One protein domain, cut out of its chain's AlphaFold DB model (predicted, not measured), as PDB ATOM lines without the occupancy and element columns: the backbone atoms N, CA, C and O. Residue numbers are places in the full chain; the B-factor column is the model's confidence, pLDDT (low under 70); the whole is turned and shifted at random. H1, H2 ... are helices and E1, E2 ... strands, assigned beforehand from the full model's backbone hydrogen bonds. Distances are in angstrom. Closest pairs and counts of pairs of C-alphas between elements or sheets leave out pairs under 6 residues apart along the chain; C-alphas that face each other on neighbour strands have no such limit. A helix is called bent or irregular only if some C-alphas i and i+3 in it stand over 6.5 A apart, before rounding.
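This is residues 29 to 77 and 117 to 235 of the 412 residues of an uncharacterized protein of Legionella fallonii LLAP-10 (UniProt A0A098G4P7). A short up-and-down bundle of three helices, H4, H5 and H6, makes the core, with H1 crossing H4, H2 packed on H4 and H3, and H3 packed on H5. Two small strand hairpins, E1 with E2 and E3 with E4, lie towards the end of the bundle where H5 ends and H6 begins, and E3 with E4 reaches farthest out. The printed part has 168 residues, with six named helices and four named strands in the order H1 H2 H3 E1 E2 H4 H5 E3 E4 H6; each hairpin is an antiparallel sheet of two strands, and the class is mostly helix. The whole is compact, with a radius of gyration of the C-alphas of 16.8 A and spans of 47 by 43 by 41 A.

Start at H1, residues 35 to 55, irregular with C-alphas 47 and 50 at 7.2 A, and with a kink of 48 degrees near residue 48. Its residues 44 to 52 alone touch H4, residues 156 to 166, about perpendicular at 86 degrees; the closest C-alphas, Tyr 48 and Leu 161, are 6.7 A apart. In H2, residues 57 to 74, residues 57 to 64 alone touch H4, closest at C-alphas Leu 60 and Ala 160, 5.8 A. Its residues 65 to 72 alone touch H3, residues 117 to 124, closest at C-alphas Leu 68 and Gly 118, 5.5 A. H3 touches H5, residues 179 to 194, at residues 187 to 194 of H5 alone, closest at C-alphas Ala 121 and Ala 191, 4.2 A. Next find the hairpin of E1, residues 139 to 141, and E2, residues 148 to 150, with N 140 and O 149 within hydrogen-bond range at 2.9 A. H4 and H5 form a helical hairpin at a shallow tilt of 28 degrees, closest at C-alphas Ala 166 and Leu 183, 4.8 A. The hairpin of E3, residues 202 to 204, and E4, residues 210 to 212, has N 203 and O 211 within hydrogen-bond range at 2.9 A. H6, residues 224 to 233, touches H5 at a shallow tilt of 12 degrees, opposite ways, closest at C-alphas Ile 193 and Val 227, 6.6 A. Every O i to N i+4 pair is within hydrogen-bond range in H3, H4 and H5, against 15 of 17 in H1, 13 of 14 in H2 and 4 of 6 in H6.

Find C-alpha 35 at (274.363, 189.202, 192.289); from there H1 runs 29.4 A. H2 measures 25.8 A and H5 22.8 A. H6 ends at C-alpha 233, (259.633, 191.085, 195.100).

The farthest C-alphas, Ser 54 and Gly 208, are 54.1 A apart. Residues 78 to 116 are cut out, with 9.9 A between C-alphas 77 and 117. The links H3 to E1, H4 to H5 and E4 to H6 are long. Confidence is under 70 at residues 29 to 36, 175 and 224 to 225.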
ATOM      1  N   SER A  29     272.343 194.227 205.536       38.72
ATOM      2  CA  SER A  29     271.673 193.557 204.390       38.72
ATOM      3  C   SER A  29     272.577 192.660 203.519       38.72
ATOM      4  O   SER A  29     272.224 192.293 202.397       38.72
ATOM      5  N   MET A  30     273.714 192.208 204.062       35.06
ATOM      6  CA  MET A  30     274.767 191.413 203.387       35.06
ATOM      7  C   MET A  30     274.363 190.042 202.793       35.06
ATOM      8  O   MET A  30     275.195 189.396 202.160       35.06
ATOM      9  N   VAL A  31     273.107 189.604 202.938       47.38
ATOM     10  CA  VAL A  31     272.559 188.365 202.331       47.38
ATOM     11  C   VAL A  31     271.265 188.631 201.527       47.38
ATOM     12  O   VAL A  31     270.732 187.731 200.894       47.38
ATOM     13  N   ALA A  32     270.740 189.864 201.523       61.22
ATOM     14  CA  ALA A  32     269.336 190.130 201.179       61.22
ATOM     15  C   ALA A  32     268.977 190.076 199.679       61.22
ATOM     16  O   ALA A  32     267.804 189.894 199.364       61.22
ATOM     17  N   LEU A  33     269.955 190.247 198.777       63.84
ATOM     18  CA  LEU A  33     269.795 190.138 197.318       63.84
ATOM     19  C   LEU A  33     271.049 189.514 196.675       63.84
ATOM     20  O   LEU A  33     272.182 189.906 197.000       63.84
ATOM     21  N   SER A  34     270.838 188.592 195.734       66.50
ATOM     22  CA  SER A  34     271.872 187.922 194.936       66.50
ATOM     23  C   SER A  34     272.557 188.873 193.942       66.50
ATOM     24  O   SER A  34     272.108 189.994 193.692       66.50
ATOM     25  N   THR A  35     273.662 188.432 193.333       69.88
ATOM     26  CA  THR A  35     274.363 189.202 192.289       69.88
ATOM     27  C   THR A  35     273.473 189.458 191.065       69.88
ATOM     28  O   THR A  35     273.526 190.543 190.482       69.88
ATOM     29  N   GLY A  36     272.622 188.492 190.699       67.44
ATOM     30  CA  GLY A  36     271.663 188.629 189.601       67.44
ATOM     31  C   GLY A  36     270.534 189.608 189.931       67.44
ATOM     32  O   GLY A  36     270.204 190.463 189.107       67.44
ATOM     33  N   GLU A  37     270.005 189.539 191.155       73.69
ATOM     34  CA  GLU A  37     268.978 190.458 191.659       73.69
ATOM     35  C   GLU A  37     269.507 191.900 191.730       73.69
ATOM     36  O   GLU A  37     268.879 192.815 191.198       73.69
ATOM     37  N   LYS A  38     270.718 192.109 192.268       75.44
ATOM     38  CA  LYS A  38     271.388 193.426 192.308       75.44
ATOM     39  C   LYS A  38     271.586 194.021 190.913       75.44
ATOM     40  O   LYS A  38     271.215 195.168 190.684       75.44
ATOM     41  N   LYS A  39     272.071 193.234 189.944       75.25
ATOM     42  CA  LYS A  39     272.228 193.679 188.543       75.25
ATOM     43  C   LYS A  39     270.902 194.073 187.880       75.25
ATOM     44  O   LYS A  39     270.895 194.955 187.017       75.25
ATOM     45  N   ARG A  40     269.790 193.439 188.271       76.06
ATOM     46  CA  ARG A  40     268.429 193.777 187.823       76.06
ATOM     47  C   ARG A  40     267.895 195.036 188.498       76.06
ATOM     48  O   ARG A  40     267.444 195.933 187.788       76.06
ATOM     49  N   LEU A  41     268.066 195.168 189.814       82.38
ATOM     50  CA  LEU A  41     267.765 196.394 190.557       82.38
ATOM     51  C   LEU A  41     268.531 197.598 189.987       82.38
ATOM     52  O   LEU A  41     267.912 198.610 189.676       82.38
ATOM     53  N   ASP A  42     269.830 197.465 189.718       81.75
ATOM     54  CA  ASP A  42     270.629 198.486 189.027       81.75
ATOM     55  C   ASP A  42     270.059 198.851 187.644       81.75
ATOM     56  O   ASP A  42     270.168 199.993 187.194       81.75
ATOM     57  N   SER A  43     269.470 197.884 186.933       82.75
ATOM     58  CA  SER A  43     268.864 198.102 185.618       82.75
ATOM     59  C   SER A  43     267.548 198.871 185.721       82.75
ATOM     60  O   SER A  43     267.357 199.848 184.996       82.75
ATOM     61  N   ALA A  44     266.685 198.495 186.667       87.56
ATOM     62  CA  ALA A  44     265.463 199.228 186.986       87.56
ATOM     63  C   ALA A  44     265.774 200.646 187.506       87.56
ATOM     64  O   ALA A  44     265.143 201.607 187.072       87.56
ATOM     65  N   ILE A  45     266.807 200.805 188.343       87.44
ATOM     66  CA  ILE A  45     267.325 202.109 188.782       87.44
ATOM     67  C   ILE A  45     267.761 202.934 187.572       87.44
ATOM     68  O   ILE A  45     267.261 204.042 187.403       87.44
ATOM     69  N   ARG A  46     268.634 202.417 186.694       87.88
ATOM     70  CA  ARG A  46     269.070 203.141 185.483       87.88
ATOM     71  C   ARG A  46     267.898 203.548 184.586       87.88
ATOM     72  O   ARG A  46     267.926 204.649 184.045       87.88
ATOM     73  N   HIS A  47     266.885 202.692 184.456       91.12
ATOM     74  CA  HIS A  47     265.690 202.963 183.660       91.12
ATOM     75  C   HIS A  47     264.833 204.089 184.271       91.12
ATOM     76  O   HIS A  47     264.571 205.095 183.613       91.12
ATOM     77  N   TYR A  48     264.458 203.975 185.550       92.75
ATOM     78  CA  TYR A  48     263.551 204.921 186.212       92.75
ATOM     79  C   TYR A  48     264.226 206.173 186.793       92.75
ATOM     80  O   TYR A  48     263.528 207.117 187.166       92.75
ATOM     81  N   GLN A  49     265.563 206.245 186.851       89.75
ATOM     82  CA  GLN A  49     266.286 207.377 187.456       89.75
ATOM     83  C   GLN A  49     265.908 208.733 186.834       89.75
ATOM     84  O   GLN A  49     265.873 209.737 187.546       89.75
ATOM     85  N   SER A  50     265.613 208.785 185.532       89.88
ATOM     86  CA  SER A  50     265.168 210.010 184.854       89.88
ATOM     87  C   SER A  50     263.825 210.512 185.401       89.88
ATOM     88  O   SER A  50     263.705 211.694 185.723       89.88
ATOM     89  N   MET A  51     262.851 209.614 185.585       90.31
ATOM     90  CA  MET A  51     261.528 209.924 186.137       90.31
ATOM     91  C   MET A  51     261.592 210.248 187.637       90.31
ATOM     92  O   MET A  51     260.982 211.215 188.091       90.31
ATOM     93  N   LEU A  52     262.388 209.492 188.401       90.56
ATOM     94  CA  LEU A  52     262.620 209.731 189.831       90.56
ATOM     95  C   LEU A  52     263.246 211.115 190.078       90.56
ATOM     96  O   LEU A  52     262.869 211.794 191.033       90.56
ATOM     97  N   LYS A  53     264.153 211.561 189.196       90.31
ATOM     98  CA  LYS A  53     264.753 212.906 189.236       90.31
ATOM     99  C   LYS A  53     263.810 214.011 188.748       90.31
ATOM    100  O   LYS A  53     263.872 215.107 189.294       90.31
ATOM    101  N   SER A  54     262.966 213.762 187.742       92.19
ATOM    102  CA  SER A  54     262.093 214.798 187.163       92.19
ATOM    103  C   SER A  54     260.815 215.048 187.968       92.19
ATOM    104  O   SER A  54     260.431 216.203 188.137       92.19
ATOM    105  N   LYS A  55     260.181 213.997 188.510       93.38
ATOM    106  CA  LYS A  55     259.050 214.130 189.446       93.38
ATOM    107  C   LYS A  55     259.501 214.429 190.877       93.38
ATOM    108  O   LYS A  55     258.839 215.196 191.571       93.38
ATOM    109  N   GLY A  56     260.613 213.837 191.316       92.75
ATOM    110  CA  GLY A  56     261.100 213.896 192.696       92.75
ATOM    111  C   GLY A  56     260.434 212.861 193.612       92.75
ATOM    112  O   GLY A  56     259.210 212.724 193.640       92.75
ATOM    113  N   VAL A  57     261.245 212.154 194.408       92.69
ATOM    114  CA  VAL A  57     260.811 211.051 195.295       92.69
ATOM    115  C   VAL A  57     259.673 211.466 196.236       92.69
ATOM    116  O   VAL A  57     258.667 210.767 196.318       92.69
ATOM    117  N   ASN A  58     259.774 212.629 196.887       93.81
ATOM    118  CA  ASN A  58     258.755 213.097 197.835       93.81
ATOM    119  C   ASN A  58     257.383 213.314 197.175       93.81
ATOM    120  O   ASN A  58     256.353 213.078 197.805       93.81
ATOM    121  N   ASN A  59     257.357 213.737 195.906       95.75
ATOM    122  CA  ASN A  59     256.114 213.912 195.158       95.75
ATOM    123  C   ASN A  59     255.511 212.552 194.804       95.75
ATOM    124  O   ASN A  59     254.336 212.338 195.072       95.75
ATOM    125  N   LEU A  60     256.322 211.604 194.324       96.56
ATOM    126  CA  LEU A  60     255.894 210.225 194.048       96.56
ATOM    127  C   LEU A  60     255.331 209.523 195.297       96.56
ATOM    128  O   LEU A  60     254.282 208.893 195.229       96.56
ATOM    129  N   ILE A  61     255.963 209.687 196.463       97.38
ATOM    130  CA  ILE A  61     255.450 209.147 197.735       97.38
ATOM    131  C   ILE A  61     254.126 209.813 198.149       97.38
ATOM    132  O   ILE A  61     253.261 209.154 198.729       97.38
ATOM    133  N   ASN A  62     253.920 211.094 197.834       97.06
ATOM    134  CA  ASN A  62     252.647 211.771 198.087       97.06
ATOM    135  C   ASN A  62     251.555 211.376 197.075       97.06
ATOM    136  O   ASN A  62     250.406 211.209 197.480       97.06
ATOM    137  N   GLU A  63     251.899 211.151 195.803       97.94
ATOM    138  CA  GLU A  63     250.995 210.569 194.799       97.94
ATOM    139  C   GLU A  63     250.558 209.148 195.217       97.94
ATOM    140  O   GLU A  63     249.365 208.847 195.207       97.94
ATOM    141  N   LEU A  64     251.489 208.305 195.690       98.25
ATOM    142  CA  LEU A  64     251.203 206.984 196.267       98.25
ATOM    143  C   LEU A  64     250.279 207.078 197.494       98.25
ATOM    144  O   LEU A  64     249.269 206.376 197.555       98.25
ATOM    145  N   ARG A  65     250.558 207.972 198.455       98.25
ATOM    146  CA  ARG A  65     249.668 208.204 199.613       98.25
ATOM    147  C   ARG A  65     248.252 208.595 199.174       98.25
ATOM    148  O   ARG A  65     247.294 208.058 199.721       98.25
ATOM    149  N   ALA A  66     248.116 209.478 198.183       98.25
ATOM    150  CA  ALA A  66     246.819 209.875 197.634       98.25
ATOM    151  C   ALA A  66     246.106 208.711 196.918       98.25
ATOM    152  O   ALA A  66     244.902 208.528 197.092       98.25
ATOM    153  N   GLN A  67     246.841 207.874 196.177       97.81
ATOM    154  CA  GLN A  67     246.302 206.666 195.544       97.81
ATOM    155  C   GLN A  67     245.807 205.639 196.581       97.81
ATOM    156  O   GLN A  67     244.798 204.974 196.349       97.81
ATOM    157  N   LEU A  68     246.486 205.517 197.726       98.38
ATOM    158  CA  LEU A  68     246.088 204.627 198.822       98.38
ATOM    159  C   LEU A  68     244.841 205.135 199.564       98.38
ATOM    160  O   LEU A  68     243.929 204.344 199.809       98.38
ATOM    161  N   ILE A  69     244.756 206.444 199.835       98.31
ATOM    162  CA  ILE A  69     243.537 207.089 200.360       98.31
ATOM    163  C   ILE A  69     242.366 206.837 199.398       98.31
ATOM    164  O   ILE A  69     241.355 206.265 199.797       98.31
ATOM    165  N   GLY A  70     242.539 207.131 198.105       97.62
ATOM    166  CA  GLY A  70     241.507 206.909 197.088       97.62
ATOM    167  C   GLY A  70     241.157 205.434 196.829       97.62
ATOM    168  O   GLY A  70     240.088 205.153 196.287       97.62
ATOM    169  N   ARG A  71     242.016 204.474 197.211       95.69
ATOM    170  CA  ARG A  71     241.667 203.039 197.263       95.69
ATOM    171  C   ARG A  71     240.772 202.731 198.468       95.69
ATOM    172  O   ARG A  71     239.791 202.015 198.300       95.69
ATOM    173  N   TYR A  72     241.069 203.285 199.646       98.25
ATOM    174  CA  TYR A  72     240.230 203.115 200.839       98.25
ATOM    175  C   TYR A  72     238.860 203.783 200.681       98.25
ATOM    176  O   TYR A  72     237.846 203.145 200.917       98.25
ATOM    177  N   GLU A  73     238.797 205.030 200.211       97.50
ATOM    178  CA  GLU A  73     237.534 205.774 200.055       97.50
ATOM    179  C   GLU A  73     236.544 205.107 199.080       97.50
ATOM    180  O   GLU A  73     235.334 205.276 199.218       97.50
ATOM    181  N   LYS A  74     237.036 204.304 198.124       97.19
ATOM    182  CA  LYS A  74     236.205 203.498 197.209       97.19
ATOM    183  C   LYS A  74     235.596 202.250 197.854       97.19
ATOM    184  O   LYS A  74     234.561 201.787 197.386       97.19
ATOM    185  N   ASN A  75     236.239 201.682 198.873       96.25
ATOM    186  CA  ASN A  75     235.801 200.461 199.552       96.25
ATOM    187  C   ASN A  75     236.205 200.490 201.041       96.25
ATOM    188  O   ASN A  75     237.034 199.686 201.469       96.25
ATOM    189  N   PRO A  76     235.678 201.440 201.834       97.75
ATOM    190  CA  PRO A  76     236.176 201.687 203.181       97.75
ATOM    191  C   PRO A  76     235.894 200.504 204.104       97.75
ATOM    192  O   PRO A  76     234.867 199.829 203.994       97.75
ATOM    193  N   ALA A  77     236.797 200.287 205.062       97.75
ATOM    194  CA  ALA A  77     236.581 199.304 206.116       97.75
ATOM    195  C   ALA A  77     235.285 199.619 206.886       97.75
ATOM    196  O   ALA A  77     234.905 200.776 207.068       97.75
ATOM    197  N   LYS A 117     244.182 196.141 203.611       94.19
ATOM    198  CA  LYS A 117     245.518 196.285 202.998       94.19
ATOM    199  C   LYS A 117     245.871 197.705 202.532       94.19
ATOM    200  O   LYS A 117     246.862 198.257 202.994       94.19
ATOM    201  N   GLY A 118     245.033 198.358 201.717       96.56
ATOM    202  CA  GLY A 118     245.307 199.723 201.226       96.56
ATOM    203  C   GLY A 118     245.411 200.798 202.323       96.56
ATOM    204  O   GLY A 118     246.133 201.779 202.169       96.56
ATOM    205  N   HIS A 119     244.760 200.584 203.470       98.31
ATOM    206  CA  HIS A 119     244.873 201.457 204.637       98.31
ATOM    207  C   HIS A 119     246.133 201.101 205.431       98.31
ATOM    208  O   HIS A 119     246.856 201.991 205.864       98.31
ATOM    209  N   THR A 120     246.437 199.811 205.591       97.69
ATOM    210  CA  THR A 120     247.679 199.322 206.210       97.69
ATOM    211  C   THR A 120     248.931 199.823 205.477       97.69
ATOM    212  O   THR A 120     249.834 200.358 206.118       97.69
ATOM    213  N   ALA A 121     248.957 199.768 204.144       98.00
ATOM    214  CA  ALA A 121     250.034 200.326 203.324       98.00
ATOM    215  C   ALA A 121     250.176 201.854 203.490       98.00
ATOM    216  O   ALA A 121     251.289 202.372 203.544       98.00
ATOM    217  N   TRP A 122     249.069 202.590 203.642       98.44
ATOM    218  CA  TRP A 122     249.118 204.028 203.941       98.44
ATOM    219  C   TRP A 122     249.645 204.314 205.357       98.44
ATOM    220  O   TRP A 122     250.491 205.194 205.516       98.44
ATOM    221  N   ARG A 123     249.228 203.534 206.368       97.44
ATOM    222  CA  ARG A 123     249.727 203.640 207.755       97.44
ATOM    223  C   ARG A 123     251.222 203.347 207.863       97.44
ATOM    224  O   ARG A 123     251.914 204.009 208.634       97.44
ATOM    225  N   TYR A 124     251.737 202.401 207.076       97.00
ATOM    226  CA  TYR A 124     253.176 202.145 206.968       97.00
ATOM    227  C   TYR A 124     253.947 203.395 206.509       97.00
ATOM    228  O   TYR A 124     255.002 203.695 207.064       97.00
ATOM    229  N   LEU A 125     253.380 204.171 205.577       97.00
ATOM    230  CA  LEU A 125     253.937 205.427 205.059       97.00
ATOM    231  C   LEU A 125     253.571 206.674 205.896       97.00
ATOM    232  O   LEU A 125     253.799 207.802 205.437       97.00
ATOM    233  N   GLN A 126     252.985 206.517 207.089       95.94
ATOM    234  CA  GLN A 126     252.503 207.622 207.925       95.94
ATOM    235  C   GLN A 126     253.492 207.971 209.050       95.94
ATOM    236  O   GLN A 126     254.023 207.099 209.738       95.94
ATOM    237  N   LYS A 127     253.717 209.273 209.276       94.69
ATOM    238  CA  LYS A 127     254.613 209.806 210.313       94.69
ATOM    239  C   LYS A 127     253.910 210.905 211.125       94.69
ATOM    240  O   LYS A 127     253.780 212.018 210.617       94.69
ATOM    241  N   PRO A 128     253.497 210.646 212.383       95.75
ATOM    242  CA  PRO A 128     253.477 209.348 213.069       95.75
ATOM    243  C   PRO A 128     252.352 208.423 212.560       95.75
ATOM    244  O   PRO A 128     251.364 208.910 212.021       95.75
ATOM    245  N   ASN A 129     252.463 207.118 212.819       96.88
ATOM    246  CA  ASN A 129     251.365 206.152 212.693       96.88
ATOM    247  C   ASN A 129     250.732 205.933 214.090       96.88
ATOM    248  O   ASN A 129     251.385 205.350 214.962       96.88
ATOM    249  N   PRO A 130     249.489 206.383 214.350       96.31
ATOM    250  CA  PRO A 130     248.824 206.205 215.641       96.31
ATOM    251  C   PRO A 130     248.202 204.812 215.865       96.31
ATOM    252  O   PRO A 130     247.784 204.535 216.986       96.31
ATOM    253  N   TRP A 131     248.165 203.935 214.854       96.81
ATOM    254  CA  TRP A 131     247.774 202.520 214.983       96.81
ATOM    255  C   TRP A 131     248.980 201.581 215.233       96.81
ATOM    256  O   TRP A 131     248.827 200.359 215.276       96.81
ATOM    257  N   MET A 132     250.189 202.133 215.377       96.00
ATOM    258  CA  MET A 132     251.422 201.382 215.637       96.00
ATOM    259  C   MET A 132     251.374 200.656 216.990       96.00
ATOM    260  O   MET A 132     250.958 201.234 217.998       96.00
ATOM    261  N   ASN A 133     251.858 199.413 217.048       95.19
ATOM    262  CA  ASN A 133     251.856 198.624 218.278       95.19
ATOM    263  C   ASN A 133     252.732 199.274 219.384       95.19
ATOM    264  O   ASN A 133     253.885 199.640 219.114       95.19
ATOM    265  N   PRO A 134     252.258 199.374 220.646       91.56
ATOM    266  CA  PRO A 134     253.062 199.852 221.778       91.56
ATOM    267  C   PRO A 134     254.334 199.033 222.063       91.56
ATOM    268  O   PRO A 134     255.228 199.519 222.760       91.56
ATOM    269  N   GLU A 135     254.458 197.838 221.495       91.25
ATOM    270  CA  GLU A 135     255.596 196.928 221.653       91.25
ATOM    271  C   GLU A 135     256.344 196.672 220.330       91.25
ATOM    272  O   GLU A 135     257.257 195.857 220.297       91.25
ATOM    273  N   ALA A 136     256.010 197.378 219.238       90.69
ATOM    274  CA  ALA A 136     256.756 197.266 217.981       90.69
ATOM    275  C   ALA A 136     258.237 197.647 218.175       90.69
ATOM    276  O   ALA A 136     258.534 198.756 218.631       90.69
ATOM    277  N   SER A 137     259.142 196.735 217.801       84.44
ATOM    278  CA  SER A 137     260.596 196.867 217.994       84.44
ATOM    279  C   SER A 137     261.291 197.692 216.905       84.44
ATOM    280  O   SER A 137     262.162 198.502 217.212       84.44
ATOM    281  N   TYR A 138     260.904 197.515 215.637       82.12
ATOM    282  CA  TYR A 138     261.580 198.108 214.473       82.12
ATOM    283  C   TYR A 138     260.908 199.414 214.025       82.12
ATOM    284  O   TYR A 138     260.364 199.532 212.928       82.12
ATOM    285  N   VAL A 139     260.890 200.402 214.922       90.44
ATOM    286  CA  VAL A 139     260.191 201.682 214.719       90.44
ATOM    287  C   VAL A 139     261.018 202.863 215.204       90.44
ATOM    288  O   VAL A 139     261.673 202.805 216.246       90.44
ATOM    289  N   TYR A 140     260.911 203.991 214.505       91.38
ATOM    290  CA  TYR A 140     261.351 205.261 215.064       91.38
ATOM    291  C   TYR A 140     260.387 205.708 216.171       91.38
ATOM    292  O   TYR A 140     259.179 205.464 216.113       91.38
ATOM    293  N   ARG A 141     260.915 206.413 217.178       91.69
ATOM    294  CA  ARG A 141     260.137 206.952 218.300       91.69
ATOM    295  C   ARG A 141     260.514 208.399 218.590       91.69
ATOM    296  O   ARG A 141     261.655 208.702 218.928       91.69
ATOM    297  N   ASN A 142     259.528 209.290 218.571       91.75
ATOM    298  CA  ASN A 142     259.687 210.637 219.102       91.75
ATOM    299  C   ASN A 142     259.722 210.575 220.639       91.75
ATOM    300  O   ASN A 142     258.710 210.309 221.287       91.75
ATOM    301  N   VAL A 143     260.889 210.837 221.229       88.62
ATOM    302  CA  VAL A 143     261.109 210.751 222.686       88.62
ATOM    303  C   VAL A 143     260.243 211.749 223.474       88.62
ATOM    304  O   VAL A 143     259.872 211.457 224.607       88.62
ATOM    305  N   LYS A 144     259.877 212.900 222.886       89.62
ATOM    306  CA  LYS A 144     259.078 213.945 223.553       89.62
ATOM    307  C   LYS A 144     257.577 213.655 223.549       89.62
ATOM    308  O   LYS A 144     256.906 213.977 224.521       89.62
ATOM    309  N   THR A 145     257.043 213.093 222.463       89.94
ATOM    310  CA  THR A 145     255.593 212.851 222.302       89.94
ATOM    311  C   THR A 145     255.193 211.385 222.467       89.94
ATOM    312  O   THR A 145     254.008 211.074 222.471       89.94
ATOM    313  N   GLY A 146     256.160 210.467 222.548       88.75
ATOM    314  CA  GLY A 146     255.933 209.020 222.574       88.75
ATOM    315  C   GLY A 146     255.531 208.403 221.228       88.75
ATOM    316  O   GLY A 146     255.557 207.179 221.113       88.75
ATOM    317  N   ALA A 147     255.196 209.227 220.228       92.56
ATOM    318  CA  ALA A 147     254.683 208.806 218.928       92.56
ATOM    319  C   ALA A 147     255.704 207.989 218.116       92.56
ATOM    320  O   ALA A 147     256.914 208.204 218.240       92.56
ATOM    321  N   ARG A 148     255.210 207.071 217.277       94.50
ATOM    322  CA  ARG A 148     256.015 206.088 216.533       94.50
ATOM    323  C   ARG A 148     255.633 206.021 215.057       94.50
ATOM    324  O   ARG A 148     254.541 206.447 214.687       94.50
ATOM    325  N   TRP A 149     256.538 205.515 214.227       95.00
ATOM    326  CA  TRP A 149     256.312 205.202 212.813       95.00
ATOM    327  C   TRP A 149     257.364 204.197 212.320       95.00
ATOM    328  O   TRP A 149     258.391 204.000 212.974       95.00
ATOM    329  N   ALA A 150     257.091 203.531 211.197       92.12
ATOM    330  CA  ALA A 150     258.020 202.577 210.595       92.12
ATOM    331  C   ALA A 150     259.257 203.283 210.008       92.12
ATOM    332  O   ALA A 150     259.218 204.480 209.719       92.12
ATOM    333  N   THR A 151     260.334 202.540 209.751       87.88
ATOM    334  CA  THR A 151     261.578 203.049 209.137       87.88
ATOM    335  C   THR A 151     261.474 203.309 207.623       87.88
ATOM    336  O   THR A 151     262.478 203.409 206.929       87.88
ATOM    337  N   PHE A 152     260.258 203.471 207.083       90.06
ATOM    338  CA  PHE A 152     259.982 203.613 205.643       90.06
ATOM    339  C   PHE A 152     260.706 204.793 204.965       90.06
ATOM    340  O   PHE A 152     260.795 204.842 203.741       90.06
ATOM    341  N   GLU A 153     261.190 205.765 205.741       90.31
ATOM    342  CA  GLU A 153     261.809 206.998 205.247       90.31
ATOM    343  C   GLU A 153     263.109 206.738 204.482       90.31
ATOM    344  O   GLU A 153     263.293 207.292 203.400       90.31
ATOM    345  N   GLU A 154     263.936 205.811 204.970       85.50
ATOM    346  CA  GLU A 154     265.165 205.346 204.310       85.50
ATOM    347  C   GLU A 154     264.867 204.616 202.980       85.50
ATOM    348  O   GLU A 154     265.690 204.602 202.066       85.50
ATOM    349  N   TYR A 155     263.650 204.076 202.832       89.56
ATOM    350  CA  TYR A 155     263.209 203.298 201.670       89.56
ATOM    351  C   TYR A 155     262.363 204.071 200.664       89.56
ATOM    352  O   TYR A 155     262.120 203.546 199.578       89.56
ATOM    353  N   GLN A 156     261.941 205.305 200.959       92.06
ATOM    354  CA  GLN A 156     261.142 206.131 200.040       92.06
ATOM    355  C   GLN A 156     261.657 206.144 198.582       92.06
ATOM    356  O   GLN A 156     260.827 206.053 197.678       92.06
ATOM    357  N   PRO A 157     262.977 206.182 198.298       90.94
ATOM    358  CA  PRO A 157     263.481 206.159 196.922       90.94
ATOM    359  C   PRO A 157     263.235 204.827 196.196       90.94
ATOM    360  O   PRO A 157     262.949 204.829 195.000       90.94
ATOM    361  N   LEU A 158     263.301 203.702 196.917       91.25
ATOM    362  CA  LEU A 158     262.977 202.371 196.393       91.25
ATOM    363  C   LEU A 158     261.461 202.170 196.290       91.25
ATOM    364  O   LEU A 158     260.981 201.734 195.252       91.25
ATOM    365  N   ILE A 159     260.695 202.564 197.312       95.25
ATOM    366  CA  ILE A 159     259.222 202.521 197.307       95.25
ATOM    367  C   ILE A 159     258.669 203.314 196.112       95.25
ATOM    368  O   ILE A 159     257.790 202.826 195.407       95.25
ATOM    369  N   ALA A 160     259.215 204.503 195.833       96.06
ATOM    370  CA  ALA A 160     258.839 205.304 194.670       96.06
ATOM    371  C   ALA A 160     259.218 204.638 193.334       96.06
ATOM    372  O   ALA A 160     258.432 204.693 192.391       96.06
ATOM    373  N   LEU A 161     260.390 203.992 193.244       95.12
ATOM    374  CA  LEU A 161     260.819 203.247 192.053       95.12
ATOM    375  C   LEU A 161     259.886 202.066 191.766       95.12
ATOM    376  O   LEU A 161     259.402 201.927 190.645       95.12
ATOM    377  N   PHE A 162     259.618 201.235 192.773       95.19
ATOM    378  CA  PHE A 162     258.777 200.049 192.624       95.19
ATOM    379  C   PHE A 162     257.310 200.412 192.385       95.19
ATOM    380  O   PHE A 162     256.680 199.784 191.543       95.19
ATOM    381  N   TRP A 163     256.790 201.480 193.002       96.94
ATOM    382  CA  TRP A 163     255.453 201.998 192.691       96.94
ATOM    383  C   TRP A 163     255.330 202.471 191.236       96.94
ATOM    384  O   TRP A 163     254.359 202.140 190.557       96.94
ATOM    385  N   VAL A 164     256.332 203.203 190.733       95.50
ATOM    386  CA  VAL A 164     256.381 203.635 189.326       95.50
ATOM    387  C   VAL A 164     256.432 202.427 188.388       95.50
ATOM    388  O   VAL A 164     255.651 202.374 187.444       95.50
ATOM    389  N   ALA A 165     257.276 201.431 188.669       94.69
ATOM    390  CA  ALA A 165     257.343 200.194 187.886       94.69
ATOM    391  C   ALA A 165     256.035 199.376 187.952       94.69
ATOM    392  O   ALA A 165     255.623 198.762 186.963       94.69
ATOM    393  N   ALA A 166     255.349 199.400 189.098       94.75
ATOM    394  CA  ALA A 166     254.057 198.755 189.292       94.75
ATOM    395  C   ALA A 166     252.938 199.406 188.459       94.75
ATOM    396  O   ALA A 166     252.060 198.700 187.968       94.75
ATOM    397  N   GLY A 167     253.005 200.723 188.251       93.94
ATOM    398  CA  GLY A 167     252.092 201.492 187.400       93.94
ATOM    399  C   GLY A 167     252.549 201.712 185.951       93.94
ATOM    400  O   GLY A 167     251.905 202.481 185.243       93.94
ATOM    401  N   ASP A 168     253.647 201.098 185.496       93.94
ATOM    402  CA  ASP A 168     254.218 201.390 184.175       93.94
ATOM    403  C   ASP A 168     253.452 200.708 183.025       93.94
ATOM    404  O   ASP A 168     253.703 199.551 182.675       93.94
ATOM    405  N   GLU A 169     252.539 201.465 182.412       93.06
ATOM    406  CA  GLU A 169     251.799 201.105 181.193       93.06
ATOM    407  C   GLU A 169     252.705 200.861 179.970       93.06
ATOM    408  O   GLU A 169     252.305 200.147 179.050       93.06
ATOM    409  N   SER A 170     253.921 201.421 179.938       91.00
ATOM    410  CA  SER A 170     254.840 201.279 178.798       91.00
ATOM    411  C   SER A 170     255.618 199.959 178.795       91.00
ATOM    412  O   SER A 170     256.183 199.583 177.766       91.00
ATOM    413  N   ILE A 171     255.610 199.225 179.918       87.31
ATOM    414  CA  ILE A 171     256.246 197.913 180.065       87.31
ATOM    415  C   ILE A 171     255.168 196.853 180.364       87.31
ATOM    416  O   ILE A 171     254.807 196.646 181.534       87.31
ATOM    417  N   PRO A 172     254.667 196.147 179.326       84.19
ATOM    418  CA  PRO A 172     253.614 195.149 179.464       84.19
ATOM    419  C   PRO A 172     253.906 194.084 180.535       84.19
ATOM    420  O   PRO A 172     255.052 193.645 180.669       84.19
ATOM    421  N   PRO A 173     252.881 193.648 181.287       83.12
ATOM    422  CA  PRO A 173     252.966 192.489 182.168       83.12
ATOM    423  C   PRO A 173     253.429 191.207 181.466       83.12
ATOM    424  O   PRO A 173     253.004 190.901 180.351       83.12
ATOM    425  N   THR A 174     254.272 190.437 182.151       78.00
ATOM    426  CA  THR A 174     254.657 189.070 181.773       78.00
ATOM    427  C   THR A 174     253.935 188.029 182.633       78.00
ATOM    428  O   THR A 174     253.194 188.366 183.556       78.00
ATOM    429  N   ASP A 175     254.132 186.748 182.305       69.38
ATOM    430  CA  ASP A 175     253.827 185.602 183.180       69.38
ATOM    431  C   ASP A 175     252.347 185.465 183.606       69.38
ATOM    432  O   ASP A 175     252.023 184.857 184.619       69.38
ATOM    433  N   GLY A 176     251.430 186.008 182.795       71.62
ATOM    434  CA  GLY A 176     249.979 185.946 183.014       71.62
ATOM    435  C   GLY A 176     249.404 187.067 183.888       71.62
ATOM    436  O   GLY A 176     248.190 187.118 184.081       71.62
ATOM    437  N   HIS A 177     250.237 187.983 184.384       82.06
ATOM    438  CA  HIS A 177     249.789 189.127 185.178       82.06
ATOM    439  C   HIS A 177     249.074 190.200 184.335       82.06
ATOM    440  O   HIS A 177     249.250 190.306 183.123       82.06
ATOM    441  N   THR A 178     248.298 191.054 185.003       86.44
ATOM    442  CA  THR A 178     247.767 192.325 184.475       86.44
ATOM    443  C   THR A 178     248.407 193.516 185.195       86.44
ATOM    444  O   THR A 178     248.938 193.365 186.297       86.44
ATOM    445  N   LEU A 179     248.332 194.721 184.613       89.06
ATOM    446  CA  LEU A 179     248.849 195.943 185.246       89.06
ATOM    447  C   LEU A 179     248.147 196.238 186.585       89.06
ATOM    448  O   LEU A 179     248.794 196.611 187.558       89.06
ATOM    449  N   GLU A 180     246.838 195.989 186.646       89.06
ATOM    450  CA  GLU A 180     246.038 196.056 187.872       89.06
ATOM    451  C   GLU A 180     246.585 195.095 188.938       89.06
ATOM    452  O   GLU A 180     246.934 195.535 190.031       89.06
ATOM    453  N   SER A 181     246.803 193.818 188.590       83.81
ATOM    454  CA  SER A 181     247.362 192.830 189.525       83.81
ATOM    455  C   SER A 181     248.794 193.149 189.980       83.81
ATOM    456  O   SER A 181     249.138 192.876 191.128       83.81
ATOM    457  N   ARG A 182     249.619 193.765 189.117       88.75
ATOM    458  CA  ARG A 182     250.974 194.235 189.454       88.75
ATOM    459  C   ARG A 182     250.905 195.357 190.498       88.75
ATOM    460  O   ARG A 182     251.640 195.324 191.482       88.75
ATOM    461  N   LEU A 183     250.009 196.328 190.305       93.31
ATOM    462  CA  LEU A 183     249.841 197.473 191.204       93.31
ATOM    463  C   LEU A 183     249.137 197.118 192.523       93.31
ATOM    464  O   LEU A 183     249.471 197.697 193.556       93.31
ATOM    465  N   ASP A 184     248.187 196.183 192.511       91.12
ATOM    466  CA  ASP A 184     247.567 195.683 193.741       91.12
ATOM    467  C   ASP A 184     248.544 194.809 194.542       91.12
ATOM    468  O   ASP A 184     248.678 195.026 195.743       91.12
ATOM    469  N   HIS A 185     249.318 193.919 193.903       90.06
ATOM    470  CA  HIS A 185     250.349 193.146 194.609       90.06
ATOM    471  C   HIS A 185     251.427 194.043 195.243       90.06
ATOM    472  O   HIS A 185     251.824 193.813 196.384       90.06
ATOM    473  N   PHE A 186     251.835 195.125 194.569       95.44
ATOM    474  CA  PHE A 186     252.736 196.125 195.153       95.44
ATOM    475  C   PHE A 186     252.199 196.712 196.476       95.44
ATOM    476  O   PHE A 186     252.948 196.940 197.428       95.44
ATOM    477  N   ILE A 187     250.887 196.938 196.558       96.06
ATOM    478  CA  ILE A 187     250.223 197.510 197.738       96.06
ATOM    479  C   ILE A 187     249.968 196.452 198.814       96.06
ATOM    480  O   ILE A 187     250.072 196.761 200.003       96.06
ATOM    481  N   ASP A 188     249.698 195.210 198.415       91.19
ATOM    482  CA  ASP A 188     249.664 194.055 199.306       91.19
ATOM    483  C   ASP A 188     251.016 193.870 200.012       91.19
ATOM    484  O   ASP A 188     251.044 193.756 201.236       91.19
ATOM    485  N   GLU A 189     252.136 193.936 199.285       91.69
ATOM    486  CA  GLU A 189     253.473 193.844 199.883       91.69
ATOM    487  C   GLU A 189     253.805 195.039 200.782       91.69
ATOM    488  O   GLU A 189     254.338 194.844 201.872       91.69
ATOM    489  N   LEU A 190     253.422 196.275 200.427       96.06
ATOM    490  CA  LEU A 190     253.547 197.410 201.358       96.06
ATOM    491  C   LEU A 190     252.730 197.205 202.647       96.06
ATOM    492  O   LEU A 190     253.182 197.585 203.731       96.06
ATOM    493  N   ALA A 191     251.549 196.585 202.561       93.81
ATOM    494  CA  ALA A 191     250.749 196.246 203.734       93.81
ATOM    495  C   ALA A 191     251.397 195.128 204.574       93.81
ATOM    496  O   ALA A 191     251.442 195.234 205.802       93.81
ATOM    497  N   LEU A 192     251.948 194.096 203.926       89.38
ATOM    498  CA  LEU A 192     252.661 192.990 204.571       89.38
ATOM    499  C   LEU A 192     253.986 193.439 205.203       89.38
ATOM    500  O   LEU A 192     254.324 192.972 206.286       89.38
ATOM    501  N   ILE A 193     254.719 194.373 204.590       92.12
ATOM    502  CA  ILE A 193     255.886 195.036 205.194       92.12
ATOM    503  C   ILE A 193     255.458 195.821 206.443       92.12
ATOM    504  O   ILE A 193     256.123 195.743 207.477       92.12
ATOM    505  N   GLY A 194     254.326 196.533 206.381       93.12
ATOM    506  CA  GLY A 194     253.763 197.282 207.508       93.12
ATOM    507  C   GLY A 194     253.336 196.430 208.709       93.12
ATOM    508  O   GLY A 194     253.248 196.962 209.815       93.12
ATOM    509  N   ARG A 195     253.107 195.124 208.511       91.75
ATOM    510  CA  ARG A 195     252.614 194.183 209.533       91.75
ATOM    511  C   ARG A 195     253.444 192.906 209.679       91.75
ATOM    512  O   ARG A 195     252.949 191.933 210.235       91.75
ATOM    513  N   ALA A 196     254.683 192.863 209.190       88.19
ATOM    514  CA  ALA A 196     255.446 191.612 209.121       88.19
ATOM    515  C   ALA A 196     255.538 190.882 210.477       88.19
ATOM    516  O   ALA A 196     255.237 189.695 210.543       88.19
ATOM    517  N   HIS A 197     255.817 191.603 211.567       89.44
ATOM    518  CA  HIS A 197     255.911 191.033 212.917       89.44
ATOM    519  C   HIS A 197     254.559 190.935 213.654       89.44
ATOM    520  O   HIS A 197     254.505 190.695 214.862       89.44
ATOM    521  N   ASN A 198     253.438 191.114 212.947       90.12
ATOM    522  CA  ASN A 198     252.138 190.605 213.390       90.12
ATOM    523  C   ASN A 198     251.966 189.114 213.041       90.12
ATOM    524  O   ASN A 198     251.076 188.493 213.611       90.12
ATOM    525  N   TRP A 199     252.807 188.546 212.160       85.00
ATOM    526  CA  TRP A 199     252.747 187.144 211.710       85.00
ATOM    527  C   TRP A 199     253.730 186.199 212.423       85.00
ATOM    528  O   TRP A 199     253.662 184.993 212.215       85.00
ATOM    529  N   ASP A 200     254.587 186.711 213.319       82.56
ATOM    530  CA  ASP A 200     255.548 185.922 214.121       82.56
ATOM    531  C   ASP A 200     254.879 184.833 215.005       82.56
ATOM    532  O   ASP A 200     255.554 183.969 215.569       82.56
ATOM    533  N   GLY A 201     253.553 184.894 215.181       76.75
ATOM    534  CA  GLY A 201     252.764 183.928 215.941       76.75
ATOM    535  C   GLY A 201     252.267 182.761 215.085       76.75
ATOM    536  O   GLY A 201     251.792 182.941 213.967       76.75
ATOM    537  N   THR A 202     252.291 181.553 215.654       81.88
ATOM    538  CA  THR A 202     251.706 180.352 215.034       81.88
ATOM    539  C   THR A 202     250.458 179.875 215.773       81.88
ATOM    540  O   THR A 202     250.337 180.019 216.992       81.88
ATOM    541  N   ARG A 203     249.514 179.291 215.032       79.81
ATOM    542  CA  ARG A 203     248.277 178.683 215.545       79.81
ATOM    543  C   ARG A 203     248.047 177.312 214.923       79.81
ATOM    544  O   ARG A 203     248.580 177.019 213.858       79.81
ATOM    545  N   ILE A 204     247.207 176.494 215.554       91.25
ATOM    546  CA  ILE A 204     246.674 175.277 214.930       91.25
ATOM    547  C   ILE A 204     245.384 175.630 214.185       91.25
ATOM    548  O   ILE A 204     244.478 176.224 214.769       91.25
ATOM    549  N   ASN A 205     245.303 175.274 212.904       84.31
ATOM    550  CA  ASN A 205     244.124 175.501 212.070       84.31
ATOM    551  C   ASN A 205     243.101 174.356 212.155       84.31
ATOM    552  O   ASN A 205     243.347 173.308 212.752       84.31
ATOM    553  N   GLU A 206     241.954 174.534 211.494       89.50
ATOM    554  CA  GLU A 206     240.846 173.562 211.438       89.50
ATOM    555  C   GLU A 206     241.256 172.167 210.923       89.50
ATOM    556  O   GLU A 206     240.563 171.183 211.165       89.50
ATOM    557  N   LYS A 207     242.393 172.068 210.222       89.00
ATOM    558  CA  LYS A 207     242.951 170.825 209.666       89.00
ATOM    559  C   LYS A 207     244.021 170.203 210.576       89.00
ATOM    560  O   LYS A 207     244.735 169.301 210.141       89.00
ATOM    561  N   GLY A 208     244.167 170.698 211.808       89.69
ATOM    562  CA  GLY A 208     245.143 170.219 212.789       89.69
ATOM    563  C   GLY A 208     246.597 170.572 212.464       89.69
ATOM    564  O   GLY A 208     247.503 169.998 213.066       89.69
ATOM    565  N   LYS A 209     246.849 171.483 211.513       81.69
ATOM    566  CA  LYS A 209     248.202 171.894 211.114       81.69
ATOM    567  C   LYS A 209     248.585 173.220 211.761       81.69
ATOM    568  O   LYS A 209     247.735 174.090 211.923       81.69
ATOM    569  N   ALA A 210     249.866 173.370 212.086       80.56
ATOM    570  CA  ALA A 210     250.428 174.662 212.453       80.56
ATOM    571  C   ALA A 210     250.493 175.585 211.223       80.56
ATOM    572  O   ALA A 210     250.897 175.148 210.145       80.56
ATOM    573  N   GLU A 211     250.112 176.847 211.400       73.31
ATOM    574  CA  GLU A 211     250.250 177.926 210.418       73.31
ATOM    575  C   GLU A 211     250.606 179.246 211.118       73.31
ATOM    576  O   GLU A 211     250.244 179.457 212.278       73.31
ATOM    577  N   GLU A 212     251.305 180.131 210.411       77.12
ATOM    578  CA  GLU A 212     251.507 181.531 210.806       77.12
ATOM    579  C   GLU A 212     250.199 182.321 210.638       77.12
ATOM    580  O   GLU A 212     249.376 181.999 209.773       77.12
ATOM    581  N   TYR A 213     249.973 183.348 211.461       81.25
ATOM    582  CA  TYR A 213     248.763 184.172 211.369       81.25
ATOM    583  C   TYR A 213     248.993 185.613 211.831       81.25
ATOM    584  O   TYR A 213     249.686 185.844 212.816       81.25
ATOM    585  N   ASP A 214     248.338 186.573 211.172       86.62
ATOM    586  CA  ASP A 214     248.262 187.954 211.661       86.62
ATOM    587  C   ASP A 214     247.534 187.993 213.016       86.62
ATOM    588  O   ASP A 214     246.359 187.618 213.108       86.62
ATOM    589  N   ASP A 215     248.206 188.472 214.065       91.56
ATOM    590  CA  ASP A 215     247.627 188.601 215.406       91.56
ATOM    591  C   ASP A 215     246.496 189.645 215.514       91.56
ATOM    592  O   ASP A 215     245.803 189.713 216.534       91.56
ATOM    593  N   LEU A 216     246.284 190.440 214.457       93.12
ATOM    594  CA  LEU A 216     245.313 191.529 214.352       93.12
ATOM    595  C   LEU A 216     245.410 192.552 215.498       93.12
ATOM    596  O   LEU A 216     244.411 193.159 215.892       93.12
ATOM    597  N   THR A 217     246.622 192.767 216.017       95.38
ATOM    598  CA  THR A 217     246.948 193.878 216.926       95.38
ATOM    599  C   THR A 217     247.480 195.089 216.143       95.38
ATOM    600  O   THR A 217     247.502 195.086 214.908       95.38
ATOM    601  N   GLY A 218     247.909 196.145 216.847       95.69
ATOM    602  CA  GLY A 218     248.560 197.310 216.232       95.69
ATOM    603  C   GLY A 218     249.719 196.923 215.310       95.69
ATOM    604  O   GLY A 218     250.321 195.862 215.480       95.69
ATOM    605  N   ASP A 219     250.027 197.777 214.336       96.94
ATOM    606  CA  ASP A 219     251.030 197.476 213.306       96.94
ATOM    607  C   ASP A 219     252.404 197.168 213.928       96.94
ATOM    608  O   ASP A 219     252.880 197.904 214.797       96.94
ATOM    609  N   ARG A 220     253.049 196.089 213.475       94.12
ATOM    610  CA  ARG A 220     254.438 195.734 213.793       94.12
ATOM    611  C   ARG A 220     255.228 195.583 212.480       94.12
ATOM    612  O   ARG A 220     255.255 194.493 211.904       94.12
ATOM    613  N   PRO A 221     255.844 196.666 211.973       92.50
ATOM    614  CA  PRO A 221     256.507 196.667 210.673       92.50
ATOM    615  C   PRO A 221     257.800 195.846 210.673       92.50
ATOM    616  O   PRO A 221     258.447 195.679 211.706       92.50
ATOM    617  N   SER A 222     258.161 195.373 209.482       85.31
ATOM    618  CA  SER A 222     259.362 194.587 209.183       85.31
ATOM    619  C   SER A 222     260.669 195.282 209.591       85.31
ATOM    620  O   SER A 222     260.780 196.509 209.560       85.31
ATOM    621  N   CYS A 223     261.672 194.480 209.950       77.31
ATOM    622  CA  CYS A 223     263.035 194.925 210.215       77.31
ATOM    623  C   CYS A 223     263.763 195.427 208.946       77.31
ATOM    624  O   CYS A 223     263.415 195.097 207.813       77.31
ATOM    625  N   PHE A 224     264.826 196.217 209.143       68.81
ATOM    626  CA  PHE A 224     265.583 196.891 208.074       68.81
ATOM    627  C   PHE A 224     266.139 195.939 206.987       68.81
ATOM    628  O   PHE A 224     266.181 196.287 205.804       68.81
ATOM    629  N   SER A 225     266.549 194.721 207.353       63.81
ATOM    630  CA  SER A 225     267.102 193.740 206.406       63.81
ATOM    631  C   SER A 225     266.096 193.303 205.338       63.81
ATOM    632  O   SER A 225     266.460 193.104 204.177       63.81
ATOM    633  N   ASP A 226     264.825 193.184 205.721       72.06
ATOM    634  CA  ASP A 226     263.825 192.426 204.971       72.06
ATOM    635  C   ASP A 226     262.996 193.325 204.042       72.06
ATOM    636  O   ASP A 226     262.543 192.884 202.979       72.06
ATOM    637  N   VAL A 227     262.882 194.618 204.379       81.94
ATOM    638  CA  VAL A 227     262.207 195.633 203.552       81.94
ATOM    639  C   VAL A 227     262.812 195.698 202.144       81.94
ATOM    640  O   VAL A 227     262.057 195.703 201.173       81.94
ATOM    641  N   LYS A 228     264.153 195.683 201.996       80.44
ATOM    642  CA  LYS A 228     264.808 195.730 200.667       80.44
ATOM    643  C   LYS A 228     264.360 194.561 199.772       80.44
ATOM    644  O   LYS A 228     264.102 194.770 198.588       80.44
ATOM    645  N   ARG A 229     264.239 193.350 200.335       76.69
ATOM    646  CA  ARG A 229     263.891 192.131 199.587       76.69
ATOM    647  C   ARG A 229     262.410 192.080 199.214       76.69
ATOM    648  O   ARG A 229     262.104 191.864 198.045       76.69
ATOM    649  N   ARG A 230     261.503 192.354 200.163       82.69
ATOM    650  CA  ARG A 230     260.055 192.404 199.881       82.69
ATOM    651  C   ARG A 230     259.713 193.489 198.859       82.69
ATOM    652  O   ARG A 230     258.952 193.237 197.931       82.69
ATOM    653  N   LEU A 231     260.349 194.662 198.947       87.56
ATOM    654  CA  LEU A 231     260.198 195.705 197.928       87.56
ATOM    655  C   LEU A 231     260.684 195.250 196.540       87.56
ATOM    656  O   LEU A 231     260.002 195.525 195.558       87.56
ATOM    657  N   PHE A 232     261.789 194.505 196.434       83.12
ATOM    658  CA  PHE A 232     262.227 193.956 195.143       83.12
ATOM    659  C   PHE A 232     261.265 192.885 194.593       83.12
ATOM    660  O   PHE A 232     261.036 192.829 193.389       83.12
ATOM    661  N   GLN A 233     260.643 192.089 195.467       79.62
ATOM    662  CA  GLN A 233     259.633 191.085 195.100       79.62
ATOM    663  C   GLN A 233     258.281 191.698 194.683       79.62
ATOM    664  O   GLN A 233     257.569 191.105 193.876       79.62
ATOM    665  N   SER A 234     257.958 192.903 195.163       88.50
ATOM    666  CA  SER A 234     256.629 193.532 195.062       88.50
ATOM    667  C   SER A 234     256.126 193.925 193.658       88.50
ATOM    668  O   SER A 234     255.014 194.437 193.538       88.50
ATOM    669  N   VAL A 235     256.895 193.706 192.582       88.12
ATOM    670  CA  VAL A 235     256.533 194.131 191.211       88.12
ATOM    671  C   VAL A 235     256.492 192.941 190.245       88.12
ATOM    672  O   VAL A 235     257.343 192.778 189.366       88.12
TER     673      VAL A 235